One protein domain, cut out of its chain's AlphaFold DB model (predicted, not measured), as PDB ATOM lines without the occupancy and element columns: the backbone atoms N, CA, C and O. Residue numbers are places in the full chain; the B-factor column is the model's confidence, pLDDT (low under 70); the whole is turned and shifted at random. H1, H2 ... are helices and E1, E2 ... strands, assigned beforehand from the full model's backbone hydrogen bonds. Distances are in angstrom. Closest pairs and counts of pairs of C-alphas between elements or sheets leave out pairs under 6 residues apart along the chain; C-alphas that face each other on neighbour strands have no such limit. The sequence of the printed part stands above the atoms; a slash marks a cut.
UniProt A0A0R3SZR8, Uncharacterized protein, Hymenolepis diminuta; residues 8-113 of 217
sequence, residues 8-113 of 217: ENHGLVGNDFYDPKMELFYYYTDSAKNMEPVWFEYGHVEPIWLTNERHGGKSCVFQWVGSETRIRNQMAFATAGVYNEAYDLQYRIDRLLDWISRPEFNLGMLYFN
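This is residues 8 to 113 of the 217 residues of an uncharacterized protein of Hymenolepis diminuta (UniProt A0A0R3SZR8). Little of this domain is regular structure: a small hairpin, E1 and E2, stands at one end, and loops lead to a parallel strand pair, E3 and E4, with H2 packed on it and short H1 near its first residues. The 106 printed residues have 35 in named elements, in the order E1, E2, H1, E3, H2, E4, class mixed. The whole is compact, radius of gyration of the C-alphas 14.6 A, spanning 45 by 33 by 20 A.

E1, residues 16 to 19, and E2, residues 24 to 27, form an antiparallel hairpin, with N 19 and O 24 at 2.9 A. The closest C-alphas of H1, residues 48 to 54, and E3, residues 59 to 62, are those of Trp 49 and Ser 59, 5.4 A. The closest of H2, residues 89 to 100, and E4, residues 107 to 110, are those of Ile 100 and Gly 108, 6.2 A. E3 and E4 are parallel, with N 62 and O 109 at 2.8 A; E3, H2, E4 is a strand-helix-strand unit, parallel neighbours joined through a helix, its crossover right-handed. In H1 and H2 every O i to N i+4 pair is within hydrogen-bond range. E1 and E2 are apart from E3, H2 and E4.

E1 begins at C-alpha 16 (-24.773, -16.528, -19.292). H2 is 16.4 A long. E4 ends at C-alpha 110 (-46.586, -20.415, -14.098).

The C-alphas farthest apart, of Pro 20 and Pro 103, are 45.6 A apart. The links E2 to H1 and E3 to H2 are long. The printed part has no cut, and no printed residue is under 70 in pLDDT.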
ATOM      1  N   GLU A   8     -29.378 -25.451 -29.216       91.75
ATOM      2  CA  GLU A   8     -28.717 -24.992 -30.447       91.75
ATOM      3  C   GLU A   8     -29.684 -24.353 -31.465       91.75
ATOM      4  O   GLU A   8     -29.271 -23.557 -32.305       91.75
ATOM      5  N   ASN A   9     -30.975 -24.695 -31.391       93.88
ATOM      6  CA  ASN A   9     -32.000 -24.243 -32.325       93.88
ATOM      7  C   ASN A   9     -32.847 -23.092 -31.768       93.88
ATOM      8  O   ASN A   9     -33.440 -22.365 -32.559       93.88
ATOM      9  N   HIS A  10     -32.919 -22.917 -30.442       94.25
ATOM     10  CA  HIS A  10     -33.601 -21.773 -29.824       94.25
ATOM     11  C   HIS A  10     -32.683 -20.650 -29.347       94.25
ATOM     12  O   HIS A  10     -33.185 -19.594 -28.982       94.25
ATOM     13  N   GLY A  11     -31.366 -20.847 -29.344       92.56
ATOM     14  CA  GLY A  11     -30.381 -19.774 -29.162       92.56
ATOM     15  C   GLY A  11     -30.051 -19.415 -27.711       92.56
ATOM     16  O   GLY A  11     -28.934 -18.990 -27.448       92.56
ATOM     17  N   LEU A  12     -30.956 -19.640 -26.754       93.12
ATOM     18  CA  LEU A  12     -30.631 -19.561 -25.319       93.12
ATOM     19  C   LEU A  12     -29.817 -20.782 -24.856       93.12
ATOM     20  O   LEU A  12     -30.379 -21.775 -24.401       93.12
ATOM     21  N   VAL A  13     -28.495 -20.726 -25.010       91.69
ATOM     22  CA  VAL A  13     -27.594 -21.866 -24.743       91.69
ATOM     23  C   VAL A  13     -27.132 -21.986 -23.289       91.69
ATOM     24  O   VAL A  13     -26.637 -23.036 -22.895       91.69
ATOM     25  N   GLY A  14     -27.331 -20.946 -22.482       91.38
ATOM     26  CA  GLY A  14     -26.987 -20.932 -21.066       91.38
ATOM     27  C   GLY A  14     -27.598 -19.732 -20.350       91.38
ATOM     28  O   GLY A  14     -28.191 -18.855 -20.983       91.38
ATOM     29  N   ASN A  15     -27.438 -19.691 -19.028       92.19
ATOM     30  CA  ASN A  15     -27.858 -18.542 -18.223       92.19
ATOM     31  C   ASN A  15     -26.982 -17.313 -18.494       92.19
ATOM     32  O   ASN A  15     -27.491 -16.197 -18.480       92.19
ATOM     33  N   ASP A  16     -25.711 -17.542 -18.827       92.38
ATOM     34  CA  ASP A  16     -24.773 -16.528 -19.292       92.38
ATOM     35  C   ASP A  16     -23.993 -17.087 -20.489       92.38
ATOM     36  O   ASP A  16     -23.475 -18.202 -20.415       92.38
ATOM     37  N   PHE A  17     -23.899 -16.343 -21.593       91.75
ATOM     38  CA  PHE A  17     -23.130 -16.765 -22.772       91.75
ATOM     39  C   PHE A  17     -22.724 -15.584 -23.660       91.75
ATOM     40  O   PHE A  17     -23.272 -14.483 -23.562       91.75
ATOM     41  N   TYR A  18     -21.751 -15.814 -24.543       91.00
ATOM     42  CA  TYR A  18     -21.293 -14.849 -25.541       91.00
ATOM     43  C   TYR A  18     -21.691 -15.290 -26.952       91.00
ATOM     44  O   TYR A  18     -21.391 -16.413 -27.358       91.00
ATOM     45  N   ASP A  19     -22.305 -14.394 -27.727       90.38
ATOM     46  CA  ASP A  19     -22.525 -14.599 -29.160       90.38
ATOM     47  C   ASP A  19     -21.408 -13.899 -29.964       90.38
ATOM     48  O   ASP A  19     -21.346 -12.667 -29.994       90.38
ATOM     49  N   PRO A  20     -20.522 -14.647 -30.653       86.81
ATOM     50  CA  PRO A  20     -19.420 -14.067 -31.418       86.81
ATOM     51  C   PRO A  20     -19.844 -13.384 -32.723       86.81
ATOM     52  O   PRO A  20     -19.061 -12.604 -33.256       86.81
ATOM     53  N   LYS A  21     -21.035 -13.670 -33.262       88.69
ATOM     54  CA  LYS A  21     -21.558 -13.009 -34.469       88.69
ATOM     55  C   LYS A  21     -22.198 -11.671 -34.130       88.69
ATOM     56  O   LYS A  21     -22.082 -10.733 -34.912       88.69
ATOM     57  N   MET A  22     -22.892 -11.602 -32.996       90.69
ATOM     58  CA  MET A  22     -23.504 -10.365 -32.502       90.69
ATOM     59  C   MET A  22     -22.519  -9.504 -31.707       90.69
ATOM     60  O   MET A  22     -22.756  -8.315 -31.528       90.69
ATOM     61  N   GLU A  23     -21.432 -10.107 -31.225       90.44
ATOM     62  CA  GLU A  23     -20.487  -9.516 -30.273       90.44
ATOM     63  C   GLU A  23     -21.152  -9.062 -28.962       90.44
ATOM     64  O   GLU A  23     -20.721  -8.102 -28.319       90.44
ATOM     65  N   LEU A  24     -22.182  -9.795 -28.527       91.56
ATOM     66  CA  LEU A  24     -22.982  -9.497 -27.340       91.56
ATOM     67  C   LEU A  24     -22.836 -10.581 -26.272       91.56
ATOM     68  O   LEU A  24     -22.645 -11.757 -26.576       91.56
ATOM     69  N   PHE A  25     -22.982 -10.170 -25.015       91.69
ATOM     70  CA  PHE A  25     -23.154 -11.083 -23.892       91.69
ATOM     71  C   PHE A  25     -24.615 -11.107 -23.462       91.69
ATOM     72  O   PHE A  25     -25.231 -10.052 -23.294       91.69
ATOM     73  N   TYR A  26     -25.124 -12.310 -23.241       93.62
ATOM     74  CA  TYR A  26     -26.355 -12.542 -22.511       93.62
ATOM     75  C   TYR A  26     -26.011 -12.838 -21.053       93.62
ATOM     76  O   TYR A  26     -25.129 -13.655 -20.790       93.62
ATOM     77  N   TYR A  27     -26.719 -12.185 -20.132       93.19
ATOM     78  CA  TYR A  27     -26.683 -12.485 -18.704       93.19
ATOM     79  C   TYR A  27     -28.110 -12.514 -18.180       93.19
ATOM     80  O   TYR A  27     -28.792 -11.489 -18.234       93.19
ATOM     81  N   TYR A  28     -28.571 -13.634 -17.627       91.12
ATOM     82  CA  TYR A  28     -29.962 -13.748 -17.166       91.12
ATOM     83  C   TYR A  28     -30.307 -12.777 -16.023       91.12
ATOM     84  O   TYR A  28     -31.479 -12.503 -15.786       91.12
ATOM     85  N   THR A  29     -29.304 -12.242 -15.323       90.62
ATOM     86  CA  THR A  29     -29.472 -11.269 -14.232       90.62
ATOM     87  C   THR A  29     -29.522  -9.812 -14.701       90.62
ATOM     88  O   THR A  29     -29.993  -8.950 -13.956       90.62
ATOM     89  N   ASP A  30     -29.079  -9.510 -15.927       92.12
ATOM     90  CA  ASP A  30     -29.106  -8.152 -16.481       92.12
ATOM     91  C   ASP A  30     -30.484  -7.862 -17.086       92.12
ATOM     92  O   ASP A  30     -30.692  -7.956 -18.296       92.12
ATOM     93  N   SER A  31     -31.441  -7.496 -16.229       86.94
ATOM     94  CA  SER A  31     -32.824  -7.211 -16.643       86.94
ATOM     95  C   SER A  31     -32.956  -6.084 -17.676       86.94
ATOM     96  O   SER A  31     -33.991  -5.970 -18.326       86.94
ATOM     97  N   ALA A  32     -31.925  -5.256 -17.876       88.31
ATOM     98  CA  ALA A  32     -31.947  -4.223 -18.907       88.31
ATOM     99  C   ALA A  32     -31.732  -4.782 -20.324       88.31
ATOM    100  O   ALA A  32     -32.129  -4.125 -21.284       88.31
ATOM    101  N   LYS A  33     -31.116  -5.966 -20.458       91.94
ATOM    102  CA  LYS A  33     -30.708  -6.554 -21.749       91.94
ATOM    103  C   LYS A  33     -31.217  -7.968 -21.983       91.94
ATOM    104  O   LYS A  33     -31.402  -8.373 -23.128       91.94
ATOM    105  N   ASN A  34     -31.437  -8.736 -20.919       92.00
ATOM    106  CA  ASN A  34     -31.851 -10.135 -21.014       92.00
ATOM    107  C   ASN A  34     -33.249 -10.303 -21.630       92.00
ATOM    108  O   ASN A  34     -33.585 -11.411 -22.021       92.00
ATOM    109  N   MET A  35     -34.035  -9.224 -21.737       92.88
ATOM    110  CA  MET A  35     -35.359  -9.199 -22.364       92.88
ATOM    111  C   MET A  35     -35.334  -8.700 -23.815       92.88
ATOM    112  O   MET A  35     -36.383  -8.426 -24.405       92.88
ATOM    113  N   GLU A  36     -34.155  -8.473 -24.395       94.00
ATOM    114  CA  GLU A  36     -34.075  -8.012 -25.775       94.00
ATOM    115  C   GLU A  36     -34.528  -9.123 -26.742       94.00
ATOM    116  O   GLU A  36     -34.084 -10.269 -26.615       94.00
ATOM    117  N   PRO A  37     -35.372  -8.815 -27.750       94.12
ATOM    118  CA  PRO A  37     -35.918  -9.828 -28.660       94.12
ATOM    119  C   PRO A  37     -34.856 -10.644 -29.404       94.12
ATOM    120  O   PRO A  37     -35.101 -11.796 -29.754       94.12
ATOM    121  N   VAL A  38     -33.661 -10.074 -29.596       93.81
ATOM    122  CA  VAL A  38     -32.528 -10.725 -30.265       93.81
ATOM    123  C   VAL A  38     -32.188 -12.098 -29.663       93.81
ATOM    124  O   VAL A  38     -31.840 -13.016 -30.404       93.81
ATOM    125  N   TRP A  39     -32.383 -12.277 -28.352       94.75
ATOM    126  CA  TRP A  39     -32.097 -13.528 -27.642       94.75
ATOM    127  C   TRP A  39     -33.170 -14.606 -27.824       94.75
ATOM    128  O   TRP A  39     -32.881 -15.793 -27.694       94.75
ATOM    129  N   PHE A  40     -34.403 -14.212 -28.148       94.81
ATOM    130  CA  PHE A  40     -35.566 -15.106 -28.214       94.81
ATOM    131  C   PHE A  40     -36.103 -15.305 -29.636       94.81
ATOM    132  O   PHE A  40     -37.042 -16.072 -29.837       94.81
ATOM    133  N   GLU A  41     -35.533 -14.618 -30.627       92.69
ATOM    134  CA  GLU A  41     -35.925 -14.722 -32.038       92.69
ATOM    135  C   GLU A  41     -34.960 -15.565 -32.884       92.69
ATOM    136  O   GLU A  41     -35.250 -15.847 -34.056       92.69
ATOM    137  N   TYR A  42     -33.840 -16.010 -32.301       91.56
ATOM    138  CA  TYR A  42     -32.887 -16.893 -32.970       91.56
ATOM    139  C   TYR A  42     -33.579 -18.152 -33.514       91.56
ATOM    140  O   TYR A  42     -34.477 -18.712 -32.890       91.56
ATOM    141  N   GLY A  43     -33.189 -18.597 -34.712       88.06
ATOM    142  CA  GLY A  43     -33.735 -19.819 -35.316       88.06
ATOM    143  C   GLY A  43     -35.237 -19.768 -35.635       88.06
ATOM    144  O   GLY A  43     -35.854 -20.813 -35.835       88.06
ATOM    145  N   HIS A  44     -35.840 -18.573 -35.681       90.25
ATOM    146  CA  HIS A  44     -37.281 -18.373 -35.874       90.25
ATOM    147  C   HIS A  44     -38.146 -19.123 -34.852       90.25
ATOM    148  O   HIS A  44     -39.265 -19.549 -35.171       90.25
ATOM    149  N   VAL A  45     -37.657 -19.273 -33.621       92.56
ATOM    150  CA  VAL A  45     -38.430 -19.930 -32.568       92.56
ATOM    151  C   VAL A  45     -39.673 -19.132 -32.192       92.56
ATOM    152  O   VAL A  45     -39.745 -17.914 -32.348       92.56
ATOM    153  N   GLU A  46     -40.695 -19.861 -31.759       95.44
ATOM    154  CA  GLU A  46     -41.976 -19.321 -31.325       95.44
ATOM    155  C   GLU A  46     -42.340 -20.048 -30.029       95.44
ATOM    156  O   GLU A  46     -42.406 -21.283 -30.027       95.44
ATOM    157  N   PRO A  47     -42.515 -19.335 -28.908       97.44
ATOM    158  CA  PRO A  47     -42.976 -19.957 -27.683       97.44
ATOM    159  C   PRO A  47     -44.459 -20.330 -27.794       97.44
ATOM    160  O   PRO A  47     -45.236 -19.715 -28.531       97.44
ATOM    161  N   ILE A  48     -44.863 -21.330 -27.018       98.31
ATOM    162  CA  ILE A  48     -46.199 -21.923 -27.077       98.31
ATOM    163  C   ILE A  48     -47.325 -20.914 -26.819       98.31
ATOM    164  O   ILE A  48     -48.388 -21.044 -27.422       98.31
ATOM    165  N   TRP A  49     -47.098 -19.877 -26.004       98.38
ATOM    166  CA  TRP A  49     -48.098 -18.827 -25.775       98.38
ATOM    167  C   TRP A  49     -48.399 -18.018 -27.041       98.38
ATOM    168  O   TRP A  49     -49.565 -17.798 -27.359       98.38
ATOM    169  N   LEU A  50     -47.380 -17.673 -27.835       98.06
ATOM    170  CA  LEU A  50     -47.593 -17.010 -29.127       98.06
ATOM    171  C   LEU A  50     -48.174 -17.966 -30.170       98.06
ATOM    172  O   LEU A  50     -49.022 -17.567 -30.967       98.06
ATOM    173  N   THR A  51     -47.772 -19.243 -30.144       98.12
ATOM    174  CA  THR A  51     -48.389 -20.263 -31.008       98.12
ATOM    175  C   THR A  51     -49.891 -20.358 -30.734       98.12
ATOM    176  O   THR A  51     -50.686 -20.311 -31.668       98.12
ATOM    177  N   ASN A  52     -50.291 -20.457 -29.466       98.56
ATOM    178  CA  ASN A  52     -51.690 -20.539 -29.060       98.56
ATOM    179  C   ASN A  52     -52.499 -19.317 -29.530       98.56
ATOM    180  O   ASN A  52     -53.578 -19.468 -30.104       98.56
ATOM    181  N   GLU A  53     -51.949 -18.114 -29.366       98.00
ATOM    182  CA  GLU A  53     -52.593 -16.868 -29.799       98.00
ATOM    183  C   GLU A  53     -52.738 -16.757 -31.313       98.00
ATOM    184  O   GLU A  53     -53.784 -16.338 -31.816       98.00
ATOM    185  N   ARG A  54     -51.736 -17.212 -32.069       97.19
ATOM    186  CA  ARG A  54     -51.803 -17.266 -33.534       97.19
ATOM    187  C   ARG A  54     -52.919 -18.185 -34.041       97.19
ATOM    188  O   ARG A  54     -53.419 -17.976 -35.144       97.19
ATOM    189  N   HIS A  55     -53.325 -19.171 -33.244       97.56
ATOM    190  CA  HIS A  55     -54.447 -20.070 -33.533       97.56
ATOM    191  C   HIS A  55     -55.770 -19.626 -32.886       97.56
ATOM    192  O   HIS A  55     -56.725 -20.397 -32.837       97.56
ATOM    193  N   GLY A  56     -55.853 -18.373 -32.425       97.19
ATOM    194  CA  GLY A  56     -57.081 -17.762 -31.910       97.19
ATOM    195  C   GLY A  56     -57.356 -18.002 -30.424       97.19
ATOM    196  O   GLY A  56     -58.394 -17.560 -29.933       97.19
ATOM    197  N   GLY A  57     -56.453 -18.675 -29.705       98.00
ATOM    198  CA  GLY A  57     -56.497 -18.776 -28.247       98.00
ATOM    199  C   GLY A  57     -56.007 -17.503 -27.554       98.00
ATOM    200  O   GLY A  57     -55.589 -16.542 -28.201       98.00
ATOM    201  N   LYS A  58     -56.016 -17.500 -26.218       98.56
ATOM    202  CA  LYS A  58     -55.300 -16.495 -25.422       98.56
ATOM    203  C   LYS A  58     -54.539 -17.143 -24.289       98.56
ATOM    204  O   LYS A  58     -55.027 -18.074 -23.641       98.56
ATOM    205  N   SER A  59     -53.350 -16.610 -24.044       98.69
ATOM    206  CA  SER A  59     -52.431 -17.135 -23.048       98.69
ATOM    207  C   SER A  59     -52.251 -16.182 -21.874       98.69
ATOM    208  O   SER A  59     -52.148 -14.967 -22.044       98.69
ATOM    209  N   CYS A  60     -52.187 -16.749 -20.673       98.56
ATOM    210  CA  CYS A  60     -51.772 -16.055 -19.464       98.56
ATOM    211  C   CYS A  60     -50.505 -16.714 -18.903       98.56
ATOM    212  O   CYS A  60     -50.466 -17.920 -18.664       98.56
ATOM    213  N   VAL A  61     -49.436 -15.935 -18.738       98.50
ATOM    214  CA  VAL A  61     -48.115 -16.454 -18.356       98.50
ATOM    215  C   VAL A  61     -47.590 -15.712 -17.132       98.50
ATOM    216  O   VAL A  61     -47.337 -14.509 -17.163       98.50
ATOM    217  N   PHE A  62     -47.413 -16.432 -16.030       98.31
ATOM    218  CA  PHE A  62     -46.866 -15.907 -14.790       98.31
ATOM    219  C   PHE A  62     -45.369 -16.236 -14.692       98.31
ATOM    220  O   PHE A  62     -44.980 -17.284 -14.177       98.31
ATOM    221  N   GLN A  63     -44.543 -15.304 -15.181       95.19
ATOM    222  CA  GLN A  63     -43.079 -15.273 -15.033       95.19
ATOM    223  C   GLN A  63     -42.337 -16.507 -15.578       95.19
ATOM    224  O   GLN A  63     -41.425 -17.020 -14.938       95.19
ATOM    225  N   TRP A  64     -42.707 -16.971 -16.774       96.81
ATOM    226  CA  TRP A  64     -41.912 -17.951 -17.524       96.81
ATOM    227  C   TRP A  64     -40.798 -17.239 -18.297       96.81
ATOM    228  O   TRP A  64     -41.061 -16.185 -18.867       96.81
ATOM    229  N   VAL A  65     -39.596 -17.816 -18.392       94.94
ATOM    230  CA  VAL A  65     -38.465 -17.204 -19.124       94.94
ATOM    231  C   VAL A  65     -38.872 -16.804 -20.549       94.94
ATOM    232  O   VAL A  65     -39.327 -17.645 -21.333       94.94
ATOM    233  N   GLY A  66     -38.714 -15.519 -20.880       94.38
ATOM    234  CA  GLY A  66     -39.078 -14.937 -22.174       94.38
ATOM    235  C   GLY A  66     -40.518 -14.422 -22.275       94.38
ATOM    236  O   GLY A  66     -40.856 -13.773 -23.263       94.38
ATOM    237  N   SER A  67     -41.372 -14.653 -21.275       96.12
ATOM    238  CA  SER A  67     -42.748 -14.120 -21.237       96.12
ATOM    239  C   SER A  67     -42.820 -12.607 -20.988       96.12
ATOM    240  O   SER A  67     -43.854 -11.973 -21.211       96.12
ATOM    241  N   GLU A  68     -41.712 -12.034 -20.536       94.44
ATOM    242  CA  GLU A  68     -41.425 -10.620 -20.324       94.44
ATOM    243  C   GLU A  68     -40.842  -9.934 -21.572       94.44
ATOM    244  O   GLU A  68     -40.780  -8.706 -21.629       94.44
ATOM    245  N   THR A  69     -40.489 -10.708 -22.604       94.19
ATOM    246  CA  THR A  69     -39.898 -10.212 -23.853       94.19
ATOM    247  C   THR A  69     -40.942 -10.029 -24.953       94.19
ATOM    248  O   THR A  69     -41.845 -10.847 -25.132       94.19
ATOM    249  N   ARG A  70     -40.787  -8.969 -25.757       94.62
ATOM    250  CA  ARG A  70     -41.558  -8.760 -26.993       94.62
ATOM    251  C   ARG A  70     -40.973  -9.557 -28.158       94.62
ATOM    252  O   ARG A  70     -40.198  -9.022 -28.941       94.62
ATOM    253  N   ILE A  71     -41.395 -10.802 -28.321       94.81
ATOM    254  CA  ILE A  71     -40.973 -11.662 -29.433       94.81
ATOM    255  C   ILE A  71     -41.841 -11.335 -30.653       94.81
ATOM    256  O   ILE A  71     -43.063 -11.453 -30.606       94.81
ATOM    257  N   ARG A  72     -41.227 -10.865 -31.742       93.12
ATOM    258  CA  ARG A  72     -41.883 -10.340 -32.955       93.12
ATOM    259  C   ARG A  72     -42.907  -9.250 -32.637       93.12
ATOM    260  O   ARG A  72     -43.995  -9.207 -33.207       93.12
ATOM    261  N   ASN A  73     -42.549  -8.374 -31.697       94.88
ATOM    262  CA  ASN A  73     -43.404  -7.315 -31.152       94.88
ATOM    263  C   ASN A  73     -44.685  -7.818 -30.442       94.88
ATOM    264  O   ASN A  73     -45.603  -7.036 -30.181       94.88
ATOM    265  N   GLN A  74     -44.748  -9.104 -30.093       95.69
ATOM    266  CA  GLN A  74     -45.867  -9.735 -29.394       95.69
ATOM    267  C   GLN A  74     -45.430 -10.266 -28.025       95.69
ATOM    268  O   GLN A  74     -44.262 -10.559 -27.787       95.69
ATOM    269  N   MET A  75     -46.387 -10.369 -27.111       96.62
ATOM    270  CA  MET A  75     -46.241 -10.979 -25.788       96.62
ATOM    271  C   MET A  75     -47.485 -11.821 -25.534       96.62
ATOM    272  O   MET A  75     -48.492 -11.608 -26.207       96.62
ATOM    273  N   ALA A  76     -47.439 -12.709 -24.538       97.38
ATOM    274  CA  ALA A  76     -48.660 -13.346 -24.057       97.38
ATOM    275  C   ALA A  76     -49.715 -12.284 -23.692       97.38
ATOM    276  O   ALA A  76     -49.386 -11.233 -23.132       97.38
ATOM    277  N   PHE A  77     -50.982 -12.579 -23.975       97.88
ATOM    278  CA  PHE A  77     -52.115 -11.677 -23.794       97.88
ATOM    279  C   PHE A  77     -52.193 -11.140 -22.361       97.88
ATOM    280  O   PHE A  77     -52.489  -9.964 -22.148       97.88
ATOM    281  N   ALA A  78     -51.888 -11.991 -21.380       97.94
ATOM    282  CA  ALA A  78     -51.611 -11.579 -20.013       97.94
ATOM    283  C   ALA A  78     -50.239 -12.098 -19.566       97.94
ATOM    284  O   ALA A  78     -49.940 -13.284 -19.691       97.94
ATOM    285  N   THR A  79     -49.421 -11.214 -19.000       96.69
ATOM    286  CA  THR A  79     -48.115 -11.559 -18.428       96.69
ATOM    287  C   THR A  79     -47.893 -10.828 -17.107       96.69
ATOM    288  O   THR A  79     -48.375  -9.709 -16.919       96.69
ATOM    289  N   ALA A  80     -47.169 -11.466 -16.186       95.56
ATOM    290  CA  ALA A  80     -46.722 -10.858 -14.931       95.56
ATOM    291  C   ALA A  80     -45.413 -10.047 -15.080       95.56
ATOM    292  O   ALA A  80     -44.943  -9.470 -14.102       95.56
ATOM    293  N   GLY A  81     -44.852  -9.972 -16.294       92.38
ATOM    294  CA  GLY A  81     -43.635  -9.216 -16.584       92.38
ATOM    295  C   GLY A  81     -42.384  -9.843 -15.967       92.38
ATOM    296  O   GLY A  81     -42.296 -11.062 -15.836       92.38
ATOM    297  N   VAL A  82     -41.421  -8.989 -15.606       93.00
ATOM    298  CA  VAL A  82     -40.121  -9.401 -15.051       93.00
ATOM    299  C   VAL A  82     -40.312 -10.257 -13.802       93.00
ATOM    300  O   VAL A  82     -41.185  -9.990 -12.969       93.00
ATOM    301  N   TYR A  83     -39.474 -11.284 -13.674       92.88
ATOM    302  CA  TYR A  83     -39.455 -12.150 -12.506       92.88
ATOM    303  C   TYR A  83     -39.288 -11.352 -11.200       92.88
ATOM    304  O   TYR A  83     -38.513 -10.401 -11.119       92.88
ATOM    305  N   ASN A  84     -40.034 -11.746 -10.169       93.44
ATOM    306  CA  ASN A  84     -40.050 -11.084  -8.872       93.44
ATOM    307  C   ASN A  84     -40.245 -12.130  -7.774       93.44
ATOM    308  O   ASN A  84     -41.334 -12.687  -7.633       93.44
ATOM    309  N   GLU A  85     -39.193 -12.370  -6.991       92.50
ATOM    310  CA  GLU A  85     -39.194 -13.336  -5.884       92.50
ATOM    311  C   GLU A  85     -40.156 -12.972  -4.749       92.50
ATOM    312  O   GLU A  85     -40.486 -13.834  -3.944       92.50
ATOM    313  N   ALA A  86     -40.628 -11.723  -4.673       94.88
ATOM    314  CA  ALA A  86     -41.549 -11.297  -3.621       94.88
ATOM    315  C   ALA A  86     -42.942 -11.938  -3.736       94.88
ATOM    316  O   ALA A  86     -43.694 -11.929  -2.764       94.88
ATOM    317  N   TYR A  87     -43.307 -12.465  -4.908       96.81
ATOM    318  CA  TYR A  87     -44.555 -13.204  -5.074       96.81
ATOM    319  C   TYR A  87     -44.389 -14.637  -4.574       96.81
ATOM    320  O   TYR A  87     -43.675 -15.433  -5.196       96.81
ATOM    321  N   ASP A  88     -45.089 -14.966  -3.491       97.25
ATOM    322  CA  ASP A  88     -45.202 -16.339  -3.007       97.25
ATOM    323  C   ASP A  88     -46.001 -17.230  -3.978       97.25
ATOM    324  O   ASP A  88     -46.664 -16.761  -4.910       97.25
ATOM    325  N   LEU A  89     -45.906 -18.547  -3.781       97.94
ATOM    326  CA  LEU A  89     -46.548 -19.525  -4.657       97.94
ATOM    327  C   LEU A  89     -48.075 -19.377  -4.681       97.94
ATOM    328  O   LEU A  89     -48.688 -19.506  -5.742       97.94
ATOM    329  N   GLN A  90     -48.690 -19.047  -3.544       98.31
ATOM    330  CA  GLN A  90     -50.137 -18.892  -3.448       98.31
ATOM    331  C   GLN A  90     -50.630 -17.708  -4.289       98.31
ATOM    332  O   GLN A  90     -51.570 -17.857  -5.067       98.31
ATOM    333  N   TYR A  91     -49.953 -16.561  -4.217       98.44
ATOM    334  CA  TYR A  91     -50.249 -15.384  -5.029       98.44
ATOM    335  C   TYR A  91     -50.119 -15.677  -6.526       98.44
ATOM    336  O   TYR A  91     -50.976 -15.279  -7.319       98.44
ATOM    337  N   ARG A  92     -49.059 -16.395  -6.926       98.44
ATOM    338  CA  ARG A  92     -48.852 -16.807  -8.324       98.44
ATOM    339  C   ARG A  92     -50.024 -17.659  -8.813       98.44
ATOM    340  O   ARG A  92     -50.562 -17.392  -9.889       98.44
ATOM    341  N   ILE A  93     -50.437 -18.644  -8.010       98.69
ATOM    342  CA  ILE A  93     -51.574 -19.527  -8.302       98.69
ATOM    343  C   ILE A  93     -52.863 -18.715  -8.416       98.69
ATOM    344  O   ILE A  93     -53.557 -18.814  -9.426       98.69
ATOM    345  N   ASP A  94     -53.160 -17.872  -7.431       98.62
ATOM    346  CA  ASP A  94     -54.370 -17.050  -7.412       98.62
ATOM    347  C   ASP A  94     -54.461 -16.150  -8.635       98.62
ATOM    348  O   ASP A  94     -55.520 -16.041  -9.263       98.62
ATOM    349  N   ARG A  95     -53.337 -15.545  -9.027       98.31
ATOM    350  CA  ARG A  95     -53.302 -14.692 -10.206       98.31
ATOM    351  C   ARG A  95     -53.516 -15.477 -11.495       98.31
ATOM    352  O   ARG A  95     -54.245 -15.004 -12.365       98.31
ATOM    353  N   LEU A  96     -52.900 -16.651 -11.623       98.56
ATOM    354  CA  LEU A  96     -53.097 -17.518 -12.783       98.56
ATOM    355  C   LEU A  96     -54.564 -17.957 -12.897       98.56
ATOM    356  O   LEU A  96     -55.136 -17.891 -13.986       98.56
ATOM    357  N   LEU A  97     -55.176 -18.355 -11.778       98.56
ATOM    358  CA  LEU A  97     -56.566 -18.808 -11.728       98.56
ATOM    359  C   LEU A  97     -57.567 -17.683 -12.043       98.56
ATOM    360  O   LEU A  97     -58.540 -17.930 -12.756       98.56
ATOM    361  N   ASP A  98     -57.315 -16.441 -11.608       98.19
ATOM    362  CA  ASP A  98     -58.118 -15.263 -12.005       98.19
ATOM    363  C   ASP A  98     -58.104 -15.014 -13.523       98.19
ATOM    364  O   ASP A  98     -59.096 -14.567 -14.102       98.19
ATOM    365  N   TRP A  99     -56.986 -15.292 -14.194       98.25
ATOM    366  CA  TRP A  99     -56.914 -15.167 -15.648       98.25
ATOM    367  C   TRP A  99     -57.585 -16.334 -16.362       98.25
ATOM    368  O   TRP A  99     -58.468 -16.115 -17.187       98.25
ATOM    369  N   ILE A 100     -57.170 -17.564 -16.055       98.19
ATOM    370  CA  ILE A 100     -57.578 -18.755 -16.814       98.19
ATOM    371  C   ILE A 100     -59.053 -19.122 -16.601       98.19
ATOM    372  O   ILE A 100     -59.626 -19.825 -17.423       98.19
ATOM    373  N   SER A 101     -59.690 -18.625 -15.532       98.06
ATOM    374  CA  SER A 101     -61.137 -18.774 -15.303       98.06
ATOM    375  C   SER A 101     -62.001 -17.953 -16.263       98.06
ATOM    376  O   SER A 101     -63.200 -18.207 -16.374       98.06
ATOM    377  N   ARG A 102     -61.424 -16.989 -16.988       97.75
ATOM    378  CA  ARG A 102     -62.159 -16.209 -17.988       97.75
ATOM    379  C   ARG A 102     -62.222 -16.987 -19.304       97.75
ATOM    380  O   ARG A 102     -61.205 -17.533 -19.733       97.75
ATOM    381  N   PRO A 103     -63.383 -17.015 -19.981       95.12
ATOM    382  CA  PRO A 103     -63.639 -17.919 -21.103       95.12
ATOM    383  C   PRO A 103     -62.733 -17.693 -22.321       95.12
ATOM    384  O   PRO A 103     -62.641 -18.564 -23.181       95.12
ATOM    385  N   GLU A 104     -62.089 -16.532 -22.434       95.62
ATOM    386  CA  GLU A 104     -61.175 -16.230 -23.528       95.62
ATOM    387  C   GLU A 104     -59.779 -16.857 -23.382       95.62
ATOM    388  O   GLU A 104     -59.077 -16.953 -24.387       95.62
ATOM    389  N   PHE A 105     -59.363 -17.263 -22.176       98.31
ATOM    390  CA  PHE A 105     -58.060 -17.892 -21.946       98.31
ATOM    391  C   PHE A 105     -58.167 -19.414 -22.008       98.31
ATOM    392  O   PHE A 105     -59.085 -20.019 -21.467       98.31
ATOM    393  N   ASN A 106     -57.190 -20.046 -22.652       98.12
ATOM    394  CA  ASN A 106     -57.139 -21.502 -22.813       98.12
ATOM    395  C   ASN A 106     -55.732 -22.092 -22.608       98.12
ATOM    396  O   ASN A 106     -55.557 -23.305 -22.715       98.12
ATOM    397  N   LEU A 107     -54.740 -21.254 -22.290       98.62
ATOM    398  CA  LEU A 107     -53.395 -21.675 -21.907       98.62
ATOM    399  C   LEU A 107     -52.891 -20.822 -20.740       98.62
ATOM    400  O   LEU A 107     -52.732 -19.610 -20.882       98.62
ATOM    401  N   GLY A 108     -52.606 -21.477 -19.618       98.38
ATOM    402  CA  GLY A 108     -51.964 -20.884 -18.449       98.38
ATOM    403  C   GLY A 108     -50.569 -21.467 -18.231       98.38
ATOM    404  O   GLY A 108     -50.378 -22.672 -18.372       98.38
ATOM    405  N   MET A 109     -49.595 -20.629 -17.882       98.56
ATOM    406  CA  MET A 109     -48.241 -21.057 -17.508       98.56
ATOM    407  C   MET A 109     -47.788 -20.308 -16.255       98.56
ATOM    408  O   MET A 109     -48.071 -19.121 -16.117       98.56
ATOM    409  N   LEU A 110     -47.078 -20.981 -15.354       98.12
ATOM    410  CA  LEU A 110     -46.586 -20.415 -14.098       98.12
ATOM    411  C   LEU A 110     -45.230 -21.024 -13.762       98.12
ATOM    412  O   LEU A 110     -45.031 -22.221 -13.951       98.12
ATOM    413  N   TYR A 111     -44.328 -20.190 -13.255       98.00
ATOM    414  CA  TYR A 111     -43.025 -20.601 -12.741       98.00
ATOM    415  C   TYR A 111     -42.892 -20.286 -11.246       98.00
ATOM    416  O   TYR A 111     -43.367 -19.248 -10.761       98.00
ATOM    417  N   PHE A 112     -42.209 -21.183 -10.541       97.88
ATOM    418  CA  PHE A 112     -41.783 -21.035  -9.156       97.88
ATOM    419  C   PHE A 112     -40.374 -21.617  -9.006       97.88
ATOM    420  O   PHE A 112     -40.060 -22.619  -9.640       97.88
ATOM    421  N   ASN A 113     -39.526 -20.962  -8.217       96.50
ATOM    422  CA  ASN A 113     -38.081 -21.206  -8.177       96.50
ATOM    423  C   ASN A 113     -37.622 -22.189  -7.091       96.50
ATOM    424  O   ASN A 113     -36.431 -22.465  -6.984       96.50
TER     425      ASN A 113